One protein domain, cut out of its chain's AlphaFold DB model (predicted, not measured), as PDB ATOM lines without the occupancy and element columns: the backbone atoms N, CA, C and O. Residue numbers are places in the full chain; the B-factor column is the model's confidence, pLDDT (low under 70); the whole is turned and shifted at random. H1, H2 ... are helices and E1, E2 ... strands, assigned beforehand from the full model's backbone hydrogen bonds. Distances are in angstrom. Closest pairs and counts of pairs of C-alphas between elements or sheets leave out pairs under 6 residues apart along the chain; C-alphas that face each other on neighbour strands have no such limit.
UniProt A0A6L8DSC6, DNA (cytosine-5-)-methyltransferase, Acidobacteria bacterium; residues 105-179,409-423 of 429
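This is residues 105 to 179 and 409 to 423 of the 429 residues of the protein "DNA (cytosine-5-)-methyltransferase" of Acidobacteria bacterium (UniProt A0A6L8DSC6). You find little regular structure here: mostly loops, with a small antiparallel hairpin, E1 and E2, and two short helices, H2 and H3, side by side. Residues 115 to 116 pair with E1, and 421 to 422 with E2. The 90 printed residues run H1, E1, E2, H2, H3, mixed in class, with 27 in named elements. The whole is compact, radius of gyration of the C-alphas 12.8 A, spans 36 by 28 by 21 A.

After residues 105 to 131, H1, residues 132 to 135, has a tight link to E1, residues 136 to 138. E1 forms a hairpin with E2, residues 144 to 147; look for N 137 and O 146, 2.9 A apart, within hydrogen-bond range. H2, residues 150 to 156, touches H3, residues 171 to 179, at a shallow tilt of 15 degrees, the same way; their closest C-alphas, Ala 154 and Leu 178, are 6.3 A apart. In H2 and H3 every O i to N i+4 pair is within hydrogen-bond range; H1 is too short for one.

Find H1's start, C-alpha 132, at (-13.683, -16.184, 17.525). E2 spans 10.7 A; H3 runs 12.1 A to C-alpha 179 at (-12.092, -27.629, 6.421).

C-alphas 105 and 165 are farthest apart, 37.8 A. Residues 180 to 408 are cut out, a 20.7 A gap between C-alphas 179 and 409. H2 to H3 is a long link. Confidence is low at, among others, residues 129 to 135.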
ATOM      1  N   ALA A 105     -17.599 -16.711  29.950       75.12
ATOM      2  CA  ALA A 105     -18.937 -17.188  29.583       75.12
ATOM      3  C   ALA A 105     -19.155 -17.294  28.063       75.12
ATOM      4  O   ALA A 105     -19.807 -18.218  27.589       75.12
ATOM      5  N   VAL A 106     -18.595 -16.360  27.290       70.12
ATOM      6  CA  VAL A 106     -18.701 -16.370  25.826       70.12
ATOM      7  C   VAL A 106     -17.820 -17.465  25.219       70.12
ATOM      8  O   VAL A 106     -18.212 -18.083  24.230       70.12
ATOM      9  N   ALA A 107     -16.640 -17.703  25.790       68.81
ATOM     10  CA  ALA A 107     -15.688 -18.676  25.270       68.81
ATOM     11  C   ALA A 107     -16.056 -20.133  25.584       68.81
ATOM     12  O   ALA A 107     -15.782 -21.013  24.771       68.81
ATOM     13  N   LEU A 108     -16.714 -20.378  26.718       76.44
ATOM     14  CA  LEU A 108     -17.194 -21.704  27.118       76.44
ATOM     15  C   LEU A 108     -18.574 -22.057  26.538       76.44
ATOM     16  O   LEU A 108     -19.083 -23.143  26.804       76.44
ATOM     17  N   ASP A 109     -19.192 -21.167  25.753       76.94
ATOM     18  CA  ASP A 109     -20.512 -21.413  25.173       76.94
ATOM     19  C   ASP A 109     -20.475 -22.643  24.236       76.94
ATOM     20  O   ASP A 109     -19.821 -22.601  23.183       76.94
ATOM     21  N   PRO A 110     -21.209 -23.731  24.553       73.69
ATOM     22  CA  PRO A 110     -21.193 -24.956  23.756       73.69
ATOM     23  C   PRO A 110     -21.614 -24.752  22.298       73.69
ATOM     24  O   PRO A 110     -21.228 -25.543  21.431       73.69
ATOM     25  N   LYS A 111     -22.382 -23.693  21.990       72.94
ATOM     26  CA  LYS A 111     -22.806 -23.388  20.612       72.94
ATOM     27  C   LYS A 111     -21.618 -23.111  19.691       72.94
ATOM     28  O   LYS A 111     -21.711 -23.366  18.490       72.94
ATOM     29  N   HIS A 112     -20.509 -22.649  20.264       69.19
ATOM     30  CA  HIS A 112     -19.289 -22.291  19.553       69.19
ATOM     31  C   HIS A 112     -18.198 -23.358  19.624       69.19
ATOM     32  O   HIS A 112     -17.112 -23.134  19.105       69.19
ATOM     33  N   ARG A 113     -18.489 -24.516  20.232       74.50
ATOM     34  CA  ARG A 113     -17.632 -25.712  20.201       74.50
ATOM     35  C   ARG A 113     -16.160 -25.400  20.524       74.50
ATOM     36  O   ARG A 113     -15.310 -25.610  19.657       74.50
ATOM     37  N   PRO A 114     -15.845 -24.880  21.722       80.38
ATOM     38  CA  PRO A 114     -14.456 -24.628  22.096       80.38
ATOM     39  C   PRO A 114     -13.627 -25.916  21.998       80.38
ATOM     40  O   PRO A 114     -14.123 -27.000  22.318       80.38
ATOM     41  N   GLN A 115     -12.375 -25.808  21.544       88.62
ATOM     42  CA  GLN A 115     -11.460 -26.952  21.559       88.62
ATOM     43  C   GLN A 115     -10.881 -27.108  22.966       88.62
ATOM     44  O   GLN A 115     -10.630 -26.110  23.640       88.62
ATOM     45  N   ARG A 116     -10.633 -28.341  23.404       90.69
ATOM     46  CA  ARG A 116      -9.993 -28.627  24.695       90.69
ATOM     47  C   ARG A 116      -8.663 -29.323  24.465       90.69
ATOM     48  O   ARG A 116      -8.565 -30.155  23.568       90.69
ATOM     49  N   TRP A 117      -7.663 -28.986  25.268       91.88
ATOM     50  CA  TRP A 117      -6.329 -29.572  25.180       91.88
ATOM     51  C   TRP A 117      -6.337 -31.087  25.425       91.88
ATOM     52  O   TRP A 117      -5.645 -31.824  24.737       91.88
ATOM     53  N   ASP A 118      -7.165 -31.561  26.351       93.25
ATOM     54  CA  ASP A 118      -7.289 -32.959  26.780       93.25
ATOM     55  C   ASP A 118      -8.358 -33.760  26.020       93.25
ATOM     56  O   ASP A 118      -8.708 -34.869  26.419       93.25
ATOM     57  N   ALA A 119      -8.892 -33.222  24.923       92.88
ATOM     58  CA  ALA A 119      -9.884 -33.907  24.101       92.88
ATOM     59  C   ALA A 119      -9.506 -33.843  22.617       92.88
ATOM     60  O   ALA A 119      -8.773 -32.942  22.204       92.88
ATOM     61  N   PRO A 120     -10.013 -34.762  21.778       94.69
ATOM     62  CA  PRO A 120      -9.912 -34.606  20.335       94.69
ATOM     63  C   PRO A 120     -10.619 -33.323  19.887       94.69
ATOM     64  O   PRO A 120     -11.655 -32.938  20.442       94.69
ATOM     65  N   ALA A 121     -10.104 -32.682  18.843       92.94
ATOM     66  CA  ALA A 121     -10.733 -31.498  18.281       92.94
ATOM     67  C   ALA A 121     -12.148 -31.809  17.763       92.94
ATOM     68  O   ALA A 121     -12.463 -32.897  17.274       92.94
ATOM     69  N   THR A 122     -13.029 -30.821  17.805       90.06
ATOM     70  CA  THR A 122     -14.265 -30.852  17.023       90.06
ATOM     71  C   THR A 122     -13.964 -30.667  15.535       90.06
ATOM     72  O   THR A 122     -12.865 -30.280  15.147       90.06
ATOM     73  N   THR A 123     -14.954 -30.934  14.682       88.19
ATOM     74  CA  THR A 123     -14.775 -30.873  13.228       88.19
ATOM     75  C   THR A 123     -14.218 -29.525  12.734       88.19
ATOM     76  O   THR A 123     -14.902 -28.510  12.867       88.19
ATOM     77  N   VAL A 124     -13.063 -29.549  12.052       86.38
ATOM     78  CA  VAL A 124     -12.532 -28.442  11.233       86.38
ATOM     79  C   VAL A 124     -13.565 -28.101  10.163       86.38
ATOM     80  O   VAL A 124     -13.875 -28.936   9.305       86.38
ATOM     81  N   ARG A 125     -14.125 -26.892  10.195       83.81
ATOM     82  CA  ARG A 125     -15.063 -26.410   9.169       83.81
ATOM     83  C   ARG A 125     -14.383 -25.443   8.210       83.81
ATOM     84  O   ARG A 125     -13.357 -24.859   8.529       83.81
ATOM     85  N   ARG A 126     -14.961 -25.227   7.028       84.38
ATOM     86  CA  ARG A 126     -14.409 -24.245   6.080       84.38
ATOM     87  C   ARG A 126     -14.408 -22.821   6.646       84.38
ATOM     88  O   ARG A 126     -13.599 -21.980   6.276       84.38
ATOM     89  N   ASP A 127     -15.365 -22.540   7.519       77.00
ATOM     90  CA  ASP A 127     -15.508 -21.292   8.250       77.00
ATOM     91  C   ASP A 127     -14.979 -21.409   9.679       77.00
ATOM     92  O   ASP A 127     -15.326 -20.584  10.523       77.00
ATOM     93  N   TRP A 128     -14.109 -22.393   9.949       72.50
ATOM     94  CA  TRP A 128     -13.403 -22.452  11.220       72.50
ATOM     95  C   TRP A 128     -12.687 -21.114  11.417       72.50
ATOM     96  O   TRP A 128     -12.074 -20.590  10.489       72.50
ATOM     97  N   ARG A 129     -12.807 -20.513  12.604       68.62
ATOM     98  CA  ARG A 129     -12.351 -19.142  12.919       68.62
ATOM     99  C   ARG A 129     -13.257 -17.991  12.443       68.62
ATOM    100  O   ARG A 129     -12.915 -16.840  12.707       68.62
ATOM    101  N   LYS A 130     -14.415 -18.245  11.815       65.94
ATOM    102  CA  LYS A 130     -15.438 -17.206  11.552       65.94
ATOM    103  C   LYS A 130     -16.038 -16.678  12.851       65.94
ATOM    104  O   LYS A 130     -16.275 -15.478  12.975       65.94
ATOM    105  N   PHE A 131     -16.268 -17.571  13.808       61.06
ATOM    106  CA  PHE A 131     -16.568 -17.203  15.183       61.06
ATOM    107  C   PHE A 131     -15.272 -17.276  15.993       61.06
ATOM    108  O   PHE A 131     -14.558 -18.277  15.878       61.06
ATOM    109  N   PRO A 132     -14.945 -16.246  16.795       54.72
ATOM    110  CA  PRO A 132     -13.683 -16.184  17.525       54.72
ATOM    111  C   PRO A 132     -13.383 -17.473  18.295       54.72
ATOM    112  O   PRO A 132     -12.265 -17.959  18.260       54.72
ATOM    113  N   GLN A 133     -14.384 -18.077  18.932       59.94
ATOM    114  CA  GLN A 133     -14.246 -19.193  19.871       59.94
ATOM    115  C   GLN A 133     -13.936 -20.529  19.191       59.94
ATOM    116  O   GLN A 133     -13.251 -21.359  19.779       59.94
ATOM    117  N   GLU A 134     -14.349 -20.716  17.935       61.84
ATOM    118  CA  GLU A 134     -14.004 -21.937  17.208       61.84
ATOM    119  C   GLU A 134     -12.489 -21.993  16.916       61.84
ATOM    120  O   GLU A 134     -11.943 -23.070  16.722       61.84
ATOM    121  N   ALA A 135     -11.784 -20.853  16.936       61.38
ATOM    122  CA  ALA A 135     -10.349 -20.757  16.653       61.38
ATOM    123  C   ALA A 135      -9.420 -21.042  17.845       61.38
ATOM    124  O   ALA A 135      -8.197 -20.955  17.673       61.38
ATOM    125  N   HIS A 136      -9.966 -21.279  19.041       79.12
ATOM    126  CA  HIS A 136      -9.183 -21.372  20.270       79.12
ATOM    127  C   HIS A 136      -9.219 -22.769  20.878       79.12
ATOM    128  O   HIS A 136     -10.206 -23.498  20.761       79.12
ATOM    129  N   VAL A 137      -8.133 -23.094  21.571       86.69
ATOM    130  CA  VAL A 137      -8.018 -24.248  22.454       86.69
ATOM    131  C   VAL A 137      -7.905 -23.773  23.895       86.69
ATOM    132  O   VAL A 137      -7.208 -22.798  24.178       86.69
ATOM    133  N   LEU A 138      -8.636 -24.444  24.776       87.50
ATOM    134  CA  LEU A 138      -8.629 -24.259  26.220       87.50
ATOM    135  C   LEU A 138      -7.645 -25.235  26.855       87.50
ATOM    136  O   LEU A 138      -7.542 -26.373  26.392       87.50
ATOM    137  N   ASP A 139      -6.953 -24.815  27.910       86.19
ATOM    138  CA  ASP A 139      -6.165 -25.740  28.715       86.19
ATOM    139  C   ASP A 139      -7.075 -26.684  29.515       86.19
ATOM    140  O   ASP A 139      -8.296 -26.523  29.549       86.19
ATOM    141  N   VAL A 140      -6.476 -27.694  30.146       86.56
ATOM    142  CA  VAL A 140      -7.209 -28.753  30.865       86.56
ATOM    143  C   VAL A 140      -8.119 -28.181  31.960       86.56
ATOM    144  O   VAL A 140      -9.232 -28.657  32.162       86.56
ATOM    145  N   GLU A 141      -7.667 -27.121  32.635       83.12
ATOM    146  CA  GLU A 141      -8.404 -26.451  33.714       83.12
ATOM    147  C   GLU A 141      -9.413 -25.400  33.216       83.12
ATOM    148  O   GLU A 141     -10.116 -24.796  34.028       83.12
ATOM    149  N   GLU A 142      -9.484 -25.152  31.904       82.81
ATOM    150  CA  GLU A 142     -10.298 -24.101  31.273       82.81
ATOM    151  C   GLU A 142     -10.010 -22.681  31.815       82.81
ATOM    152  O   GLU A 142     -10.857 -21.779  31.763       82.81
ATOM    153  N   LYS A 143      -8.801 -22.462  32.338       78.00
ATOM    154  CA  LYS A 143      -8.333 -21.177  32.889       78.00
ATOM    155  C   LYS A 143      -7.555 -20.363  31.871       78.00
ATOM    156  O   LYS A 143      -7.509 -19.133  31.965       78.00
ATOM    157  N   ARG A 144      -6.928 -21.045  30.918       79.81
ATOM    158  CA  ARG A 144      -6.144 -20.434  29.853       79.81
ATOM    159  C   ARG A 144      -6.665 -20.863  28.497       79.81
ATOM    160  O   ARG A 144      -7.241 -21.934  28.330       79.81
ATOM    161  N   TYR A 145      -6.418 -20.021  27.510       81.56
ATOM    162  CA  TYR A 145      -6.744 -20.307  26.125       81.56
ATOM    163  C   TYR A 145      -5.640 -19.803  25.195       81.56
ATOM    164  O   TYR A 145      -4.917 -18.863  25.524       81.56
ATOM    165  N   ARG A 146      -5.526 -20.394  24.009       82.44
ATOM    166  CA  ARG A 146      -4.681 -19.876  22.924       82.44
ATOM    167  C   ARG A 146      -5.334 -20.098  21.570       82.44
ATOM    168  O   ARG A 146      -6.275 -20.879  21.448       82.44
ATOM    169  N   ARG A 147      -4.864 -19.386  20.546       79.88
ATOM    170  CA  ARG A 147      -5.393 -19.490  19.179       79.88
ATOM    171  C   ARG A 147      -4.579 -20.521  18.393       79.88
ATOM    172  O   ARG A 147      -3.358 -20.443  18.396       79.88
ATOM    173  N   LEU A 148      -5.245 -21.437  17.692       83.75
ATOM    174  CA  LEU A 148      -4.587 -22.507  16.922       83.75
ATOM    175  C   LEU A 148      -4.065 -22.000  15.580       83.75
ATOM    176  O   LEU A 148      -4.895 -21.672  14.736       83.75
ATOM    177  N   ALA A 149      -2.760 -21.935  15.334       84.25
ATOM    178  CA  ALA A 149      -2.211 -21.538  14.033       84.25
ATOM    179  C   ALA A 149      -2.744 -22.417  12.879       84.25
ATOM    180  O   ALA A 149      -3.191 -23.541  13.092       84.25
ATOM    181  N   VAL A 150      -2.705 -21.917  11.637       84.81
ATOM    182  CA  VAL A 150      -3.200 -22.673  10.462       84.81
ATOM    183  C   VAL A 150      -2.504 -24.027  10.327       84.81
ATOM    184  O   VAL A 150      -3.155 -25.026  10.041       84.81
ATOM    185  N   ASP A 151      -1.203 -24.075  10.598       87.44
ATOM    186  CA  ASP A 151      -0.424 -25.310  10.539       87.44
ATOM    187  C   ASP A 151      -0.876 -26.321  11.599       87.44
ATOM    188  O   ASP A 151      -0.958 -27.516  11.333       87.44
ATOM    189  N   GLU A 152      -1.239 -25.842  12.791       89.81
ATOM    190  CA  GLU A 152      -1.820 -26.683  13.840       89.81
ATOM    191  C   GLU A 152      -3.204 -27.190  13.424       89.81
ATOM    192  O   GLU A 152      -3.524 -28.355  13.631       89.81
ATOM    193  N   VAL A 153      -4.008 -26.352  12.765       89.69
ATOM    194  CA  VAL A 153      -5.297 -26.759  12.185       89.69
ATOM    195  C   VAL A 153      -5.116 -27.849  11.122       89.69
ATOM    196  O   VAL A 153      -5.915 -28.786  11.079       89.69
ATOM    197  N   ALA A 154      -4.071 -27.769  10.294       90.44
ATOM    198  CA  ALA A 154      -3.749 -28.812   9.323       90.44
ATOM    199  C   ALA A 154      -3.416 -30.142  10.018       90.44
ATOM    200  O   ALA A 154      -3.999 -31.172   9.669       90.44
ATOM    201  N   LEU A 155      -2.589 -30.107  11.068       91.94
ATOM    202  CA  LEU A 155      -2.277 -31.288  11.880       91.94
ATOM    203  C   LEU A 155      -3.532 -31.890  12.517       91.94
ATOM    204  O   LEU A 155      -3.714 -33.107  12.490       91.94
ATOM    205  N   LEU A 156      -4.445 -31.051  13.018       92.19
ATOM    206  CA  LEU A 156      -5.714 -31.522  13.574       92.19
ATOM    207  C   LEU A 156      -6.617 -32.196  12.528       92.19
ATOM    208  O   LEU A 156      -7.440 -33.045  12.871       92.19
ATOM    209  N   GLN A 157      -6.457 -31.852  11.250       90.69
ATOM    210  CA  GLN A 157      -7.129 -32.488  10.114       90.69
ATOM    211  C   GLN A 157      -6.390 -33.744   9.603       90.69
ATOM    212  O   GLN A 157      -6.860 -34.404   8.676       90.69
ATOM    213  N   GLY A 158      -5.258 -34.109  10.216       90.88
ATOM    214  CA  GLY A 158      -4.421 -35.232   9.789       90.88
ATOM    215  C   GLY A 158      -3.595 -34.929   8.536       90.88
ATOM    216  O   GLY A 158      -3.250 -35.850   7.798       90.88
ATOM    217  N   LEU A 159      -3.318 -33.651   8.267       89.12
ATOM    218  CA  LEU A 159      -2.521 -33.180   7.137       89.12
ATOM    219  C   LEU A 159      -1.185 -32.629   7.647       89.12
ATOM    220  O   LEU A 159      -1.152 -31.861   8.605       89.12
ATOM    221  N   ASP A 160      -0.081 -32.985   6.987       87.06
ATOM    222  CA  ASP A 160       1.227 -32.401   7.297       87.06
ATOM    223  C   ASP A 160       1.319 -30.996   6.675       87.06
ATOM    224  O   ASP A 160       1.347 -30.888   5.443       87.06
ATOM    225  N   PRO A 161       1.387 -29.915   7.476       83.94
ATOM    226  CA  PRO A 161       1.410 -28.546   6.965       83.94
ATOM    227  C   PRO A 161       2.596 -28.259   6.037       83.94
ATOM    228  O   PRO A 161       2.489 -27.366   5.201       83.94
ATOM    229  N   ARG A 162       3.689 -29.031   6.128       83.31
ATOM    230  CA  ARG A 162       4.878 -28.898   5.265       83.31
ATOM    231  C   ARG A 162       4.636 -29.379   3.835       83.31
ATOM    232  O   ARG A 162       5.433 -29.089   2.954       83.31
ATOM    233  N   THR A 163       3.555 -30.124   3.601       77.81
ATOM    234  CA  THR A 163       3.204 -30.657   2.273       77.81
ATOM    235  C   THR A 163       2.421 -29.671   1.407       77.81
ATOM    236  O   THR A 163       1.961 -30.035   0.326       77.81
ATOM    237  N   PHE A 164       2.245 -28.438   1.875       81.75
ATOM    238  CA  PHE A 164       1.482 -27.400   1.200       81.75
ATOM    239  C   PHE A 164       2.364 -26.178   0.983       81.75
ATOM    240  O   PHE A 164       2.932 -25.646   1.938       81.75
ATOM    241  N   ASP A 165       2.415 -25.694  -0.254       79.00
ATOM    242  CA  ASP A 165       2.843 -24.324  -0.493       79.00
ATOM    243  C   ASP A 165       1.666 -23.391  -0.198       79.00
ATOM    244  O   ASP A 165       0.675 -23.330  -0.926       79.00
ATOM    245  N   TRP A 166       1.751 -22.696   0.931       79.69
ATOM    246  CA  TRP A 166       0.732 -21.743   1.354       79.69
ATOM    247  C   TRP A 166       0.997 -20.310   0.860       79.69
ATOM    248  O   TRP A 166       0.271 -19.384   1.256       79.69
ATOM    249  N   GLY A 167       2.048 -20.097   0.063       77.75
ATOM    250  CA  GLY A 167       2.456 -18.796  -0.458       77.75
ATOM    251  C   GLY A 167       1.298 -18.042  -1.116       77.75
ATOM    252  O   GLY A 167       0.498 -18.605  -1.852       77.75
ATOM    253  N   GLY A 168       1.146 -16.755  -0.792       80.69
ATOM    254  CA  GLY A 168       0.100 -15.897  -1.371       80.69
ATOM    255  C   GLY A 168      -1.337 -16.146  -0.881       80.69
ATOM    256  O   GLY A 168      -2.191 -15.283  -1.076       80.69
ATOM    257  N   LEU A 169      -1.622 -17.257  -0.190       85.50
ATOM    258  CA  LEU A 169      -2.963 -17.561   0.321       85.50
ATOM    259  C   LEU A 169      -3.243 -16.878   1.660       85.50
ATOM    260  O   LEU A 169      -2.454 -16.977   2.605       85.50
ATOM    261  N   THR A 170      -4.422 -16.269   1.785       86.69
ATOM    262  CA  THR A 170      -4.915 -15.726   3.059       86.69
ATOM    263  C   THR A 170      -5.219 -16.839   4.058       86.69
ATOM    264  O   THR A 170      -5.621 -17.940   3.687       86.69
ATOM    265  N   GLU A 171      -5.132 -16.533   5.352       82.88
ATOM    266  CA  GLU A 171      -5.488 -17.467   6.429       82.88
ATOM    267  C   GLU A 171      -6.876 -18.103   6.229       82.88
ATOM    268  O   GLU A 171      -7.056 -19.308   6.391       82.88
ATOM    269  N   ARG A 172      -7.855 -17.295   5.797       84.06
ATOM    270  CA  ARG A 172      -9.224 -17.745   5.526       84.06
ATOM    271  C   ARG A 172      -9.288 -18.758   4.384       84.06
ATOM    272  O   ARG A 172     -10.043 -19.719   4.490       84.06
ATOM    273  N   GLN A 173      -8.526 -18.550   3.308       87.81
ATOM    274  CA  GLN A 173      -8.454 -19.499   2.190       87.81
ATOM    275  C   GLN A 173      -7.843 -20.827   2.639       87.81
ATOM    276  O   GLN A 173      -8.405 -21.879   2.347       87.81
ATOM    277  N   ARG A 174      -6.755 -20.782   3.418       89.06
ATOM    278  CA  ARG A 174      -6.097 -21.990   3.942       89.06
ATOM    279  C   ARG A 174      -7.039 -22.799   4.833       89.06
ATOM    280  O   ARG A 174      -7.198 -23.998   4.637       89.06
ATOM    281  N   ILE A 175      -7.729 -22.146   5.768       86.88
ATOM    282  CA  ILE A 175      -8.692 -22.817   6.651       86.88
ATOM    283  C   ILE A 175      -9.889 -23.373   5.876       86.88
ATOM    284  O   ILE A 175     -10.331 -24.484   6.166       86.88
ATOM    285  N   ALA A 176     -10.394 -22.645   4.875       88.06
ATOM    286  CA  ALA A 176     -11.466 -23.144   4.020       88.06
ATOM    287  C   ALA A 176     -11.058 -24.443   3.311       88.06
ATOM    288  O   ALA A 176     -11.783 -25.435   3.383       88.06
ATOM    289  N   ALA A 177      -9.864 -24.449   2.718       90.69
ATOM    290  CA  ALA A 177      -9.291 -25.598   2.033       90.69
ATOM    291  C   ALA A 177      -9.090 -26.803   2.977       90.69
ATOM    292  O   ALA A 177      -9.478 -27.924   2.650       90.69
ATOM    293  N   LEU A 178      -8.569 -26.568   4.188       91.12
ATOM    294  CA  LEU A 178      -8.427 -27.598   5.224       91.12
ATOM    295  C   LEU A 178      -9.784 -28.146   5.682       91.12
ATOM    296  O   LEU A 178      -9.952 -29.357   5.808       91.12
ATOM    297  N   GLY A 179     -10.765 -27.274   5.919       89.31
ATOM    298  CA  GLY A 179     -12.092 -27.629   6.421       89.31
ATOM    299  C   GLY A 179     -12.897 -28.522   5.483       89.31
ATOM    300  O   GLY A 179     -13.627 -29.401   5.960       89.31
ATOM    301  N   GLU A 409      -1.861 -33.901  22.787       92.31
ATOM    302  CA  GLU A 409      -0.926 -34.929  22.301       92.31
ATOM    303  C   GLU A 409      -0.314 -34.593  20.936       92.31
ATOM    304  O   GLU A 409       0.787 -35.034  20.628       92.31
ATOM    305  N   VAL A 410      -1.020 -33.832  20.095       90.25
ATOM    306  CA  VAL A 410      -0.528 -33.462  18.758       90.25
ATOM    307  C   VAL A 410       0.263 -32.156  18.769       90.25
ATOM    308  O   VAL A 410       1.115 -31.948  17.905       90.25
ATOM    309  N   LEU A 411      -0.008 -31.263  19.724       89.25
ATOM    310  CA  LEU A 411       0.534 -29.903  19.727       89.25
ATOM    311  C   LEU A 411       1.540 -29.619  20.852       89.25
ATOM    312  O   LEU A 411       2.138 -28.548  20.833       89.25
ATOM    313  N   ALA A 412       1.744 -30.525  21.814       83.44
ATOM    314  CA  ALA A 412       2.581 -30.282  22.997       83.44
ATOM    315  C   ALA A 412       4.040 -29.913  22.682       83.44
ATOM    316  O   ALA A 412       4.623 -29.096  23.387       83.44
ATOM    317  N   GLU A 413       4.615 -30.484  21.626       76.25
ATOM    318  CA  GLU A 413       6.014 -30.248  21.239       76.25
ATOM    319  C   GLU A 413       6.189 -29.041  20.308       76.25
ATOM    320  O   GLU A 413       7.299 -28.738  19.869       76.25
ATOM    321  N   ARG A 414       5.098 -28.349  19.961       76.56
ATOM    322  CA  ARG A 414       5.152 -27.203  19.055       76.56
ATOM    323  C   ARG A 414       5.334 -25.917  19.838       76.56
ATOM    324  O   ARG A 414       4.638 -25.665  20.819       76.56
ATOM    325  N   GLU A 415       6.221 -25.062  19.340       72.06
ATOM    326  CA  GLU A 415       6.291 -23.686  19.811       72.06
ATOM    327  C   GLU A 415       4.956 -22.979  19.551       72.06
ATOM    328  O   GLU A 415       4.438 -22.971  18.431       72.06
ATOM    329  N   ASP A 416       4.414 -22.364  20.601       70.00
ATOM    330  CA  ASP A 416       3.287 -21.447  20.506       70.00
ATOM    331  C   ASP A 416       3.796 -20.004  20.642       70.00
ATOM    332  O   ASP A 416       3.904 -19.490  21.759       70.00
ATOM    333  N   PRO A 417       4.090 -19.310  19.528       56.97
ATOM    334  CA  PRO A 417       4.570 -17.931  19.579       56.97
ATOM    335  C   PRO A 417       3.511 -16.955  20.119       56.97
ATOM    336  O   PRO A 417       3.839 -15.827  20.482       56.97
ATOM    337  N   GLY A 418       2.231 -17.355  20.150       64.81
ATOM    338  CA  GLY A 418       1.126 -16.532  20.643       64.81
ATOM    339  C   GLY A 418       0.892 -16.621  22.152       64.81
ATOM    340  O   GLY A 418       0.254 -15.710  22.700       64.81
ATOM    341  N   GLY A 419       1.405 -17.685  22.777       73.50
ATOM    342  CA  GLY A 419       1.281 -18.028  24.188       73.50
ATOM    343  C   GLY A 419      -0.144 -18.356  24.657       73.50
ATOM    344  O   GLY A 419      -1.151 -17.863  24.135       73.50
ATOM    345  N   TRP A 420      -0.223 -19.125  25.745       79.44
ATOM    346  CA  TRP A 420      -1.437 -19.267  26.552       79.44
ATOM    347  C   TRP A 420      -1.816 -17.942  27.210       79.44
ATOM    348  O   TRP A 420      -0.961 -17.263  27.760       79.44
ATOM    349  N   ARG A 421      -3.104 -17.595  27.213       75.06
ATOM    350  CA  ARG A 421      -3.654 -16.348  27.771       75.06
ATOM    351  C   ARG A 421      -4.687 -16.644  28.844       75.06
ATOM    352  O   ARG A 421      -5.432 -17.610  28.715       75.06
ATOM    353  N   ARG A 422      -4.775 -15.791  29.868       73.62
ATOM    354  CA  ARG A 422      -5.844 -15.829  30.883       73.62
ATOM    355  C   ARG A 422      -7.064 -15.010  30.448       73.62
ATOM    356  O   ARG A 422      -6.952 -14.094  29.630       73.62
ATOM    357  N   TRP A 423      -8.229 -15.338  31.002       69.69
ATOM    358  CA  TRP A 423      -9.478 -14.596  30.788       69.69
ATOM    359  C   TRP A 423      -9.383 -13.141  31.282       69.69
ATOM    360  O   TRP A 423      -8.718 -12.871  32.282       69.69
TER     361      TRP A 423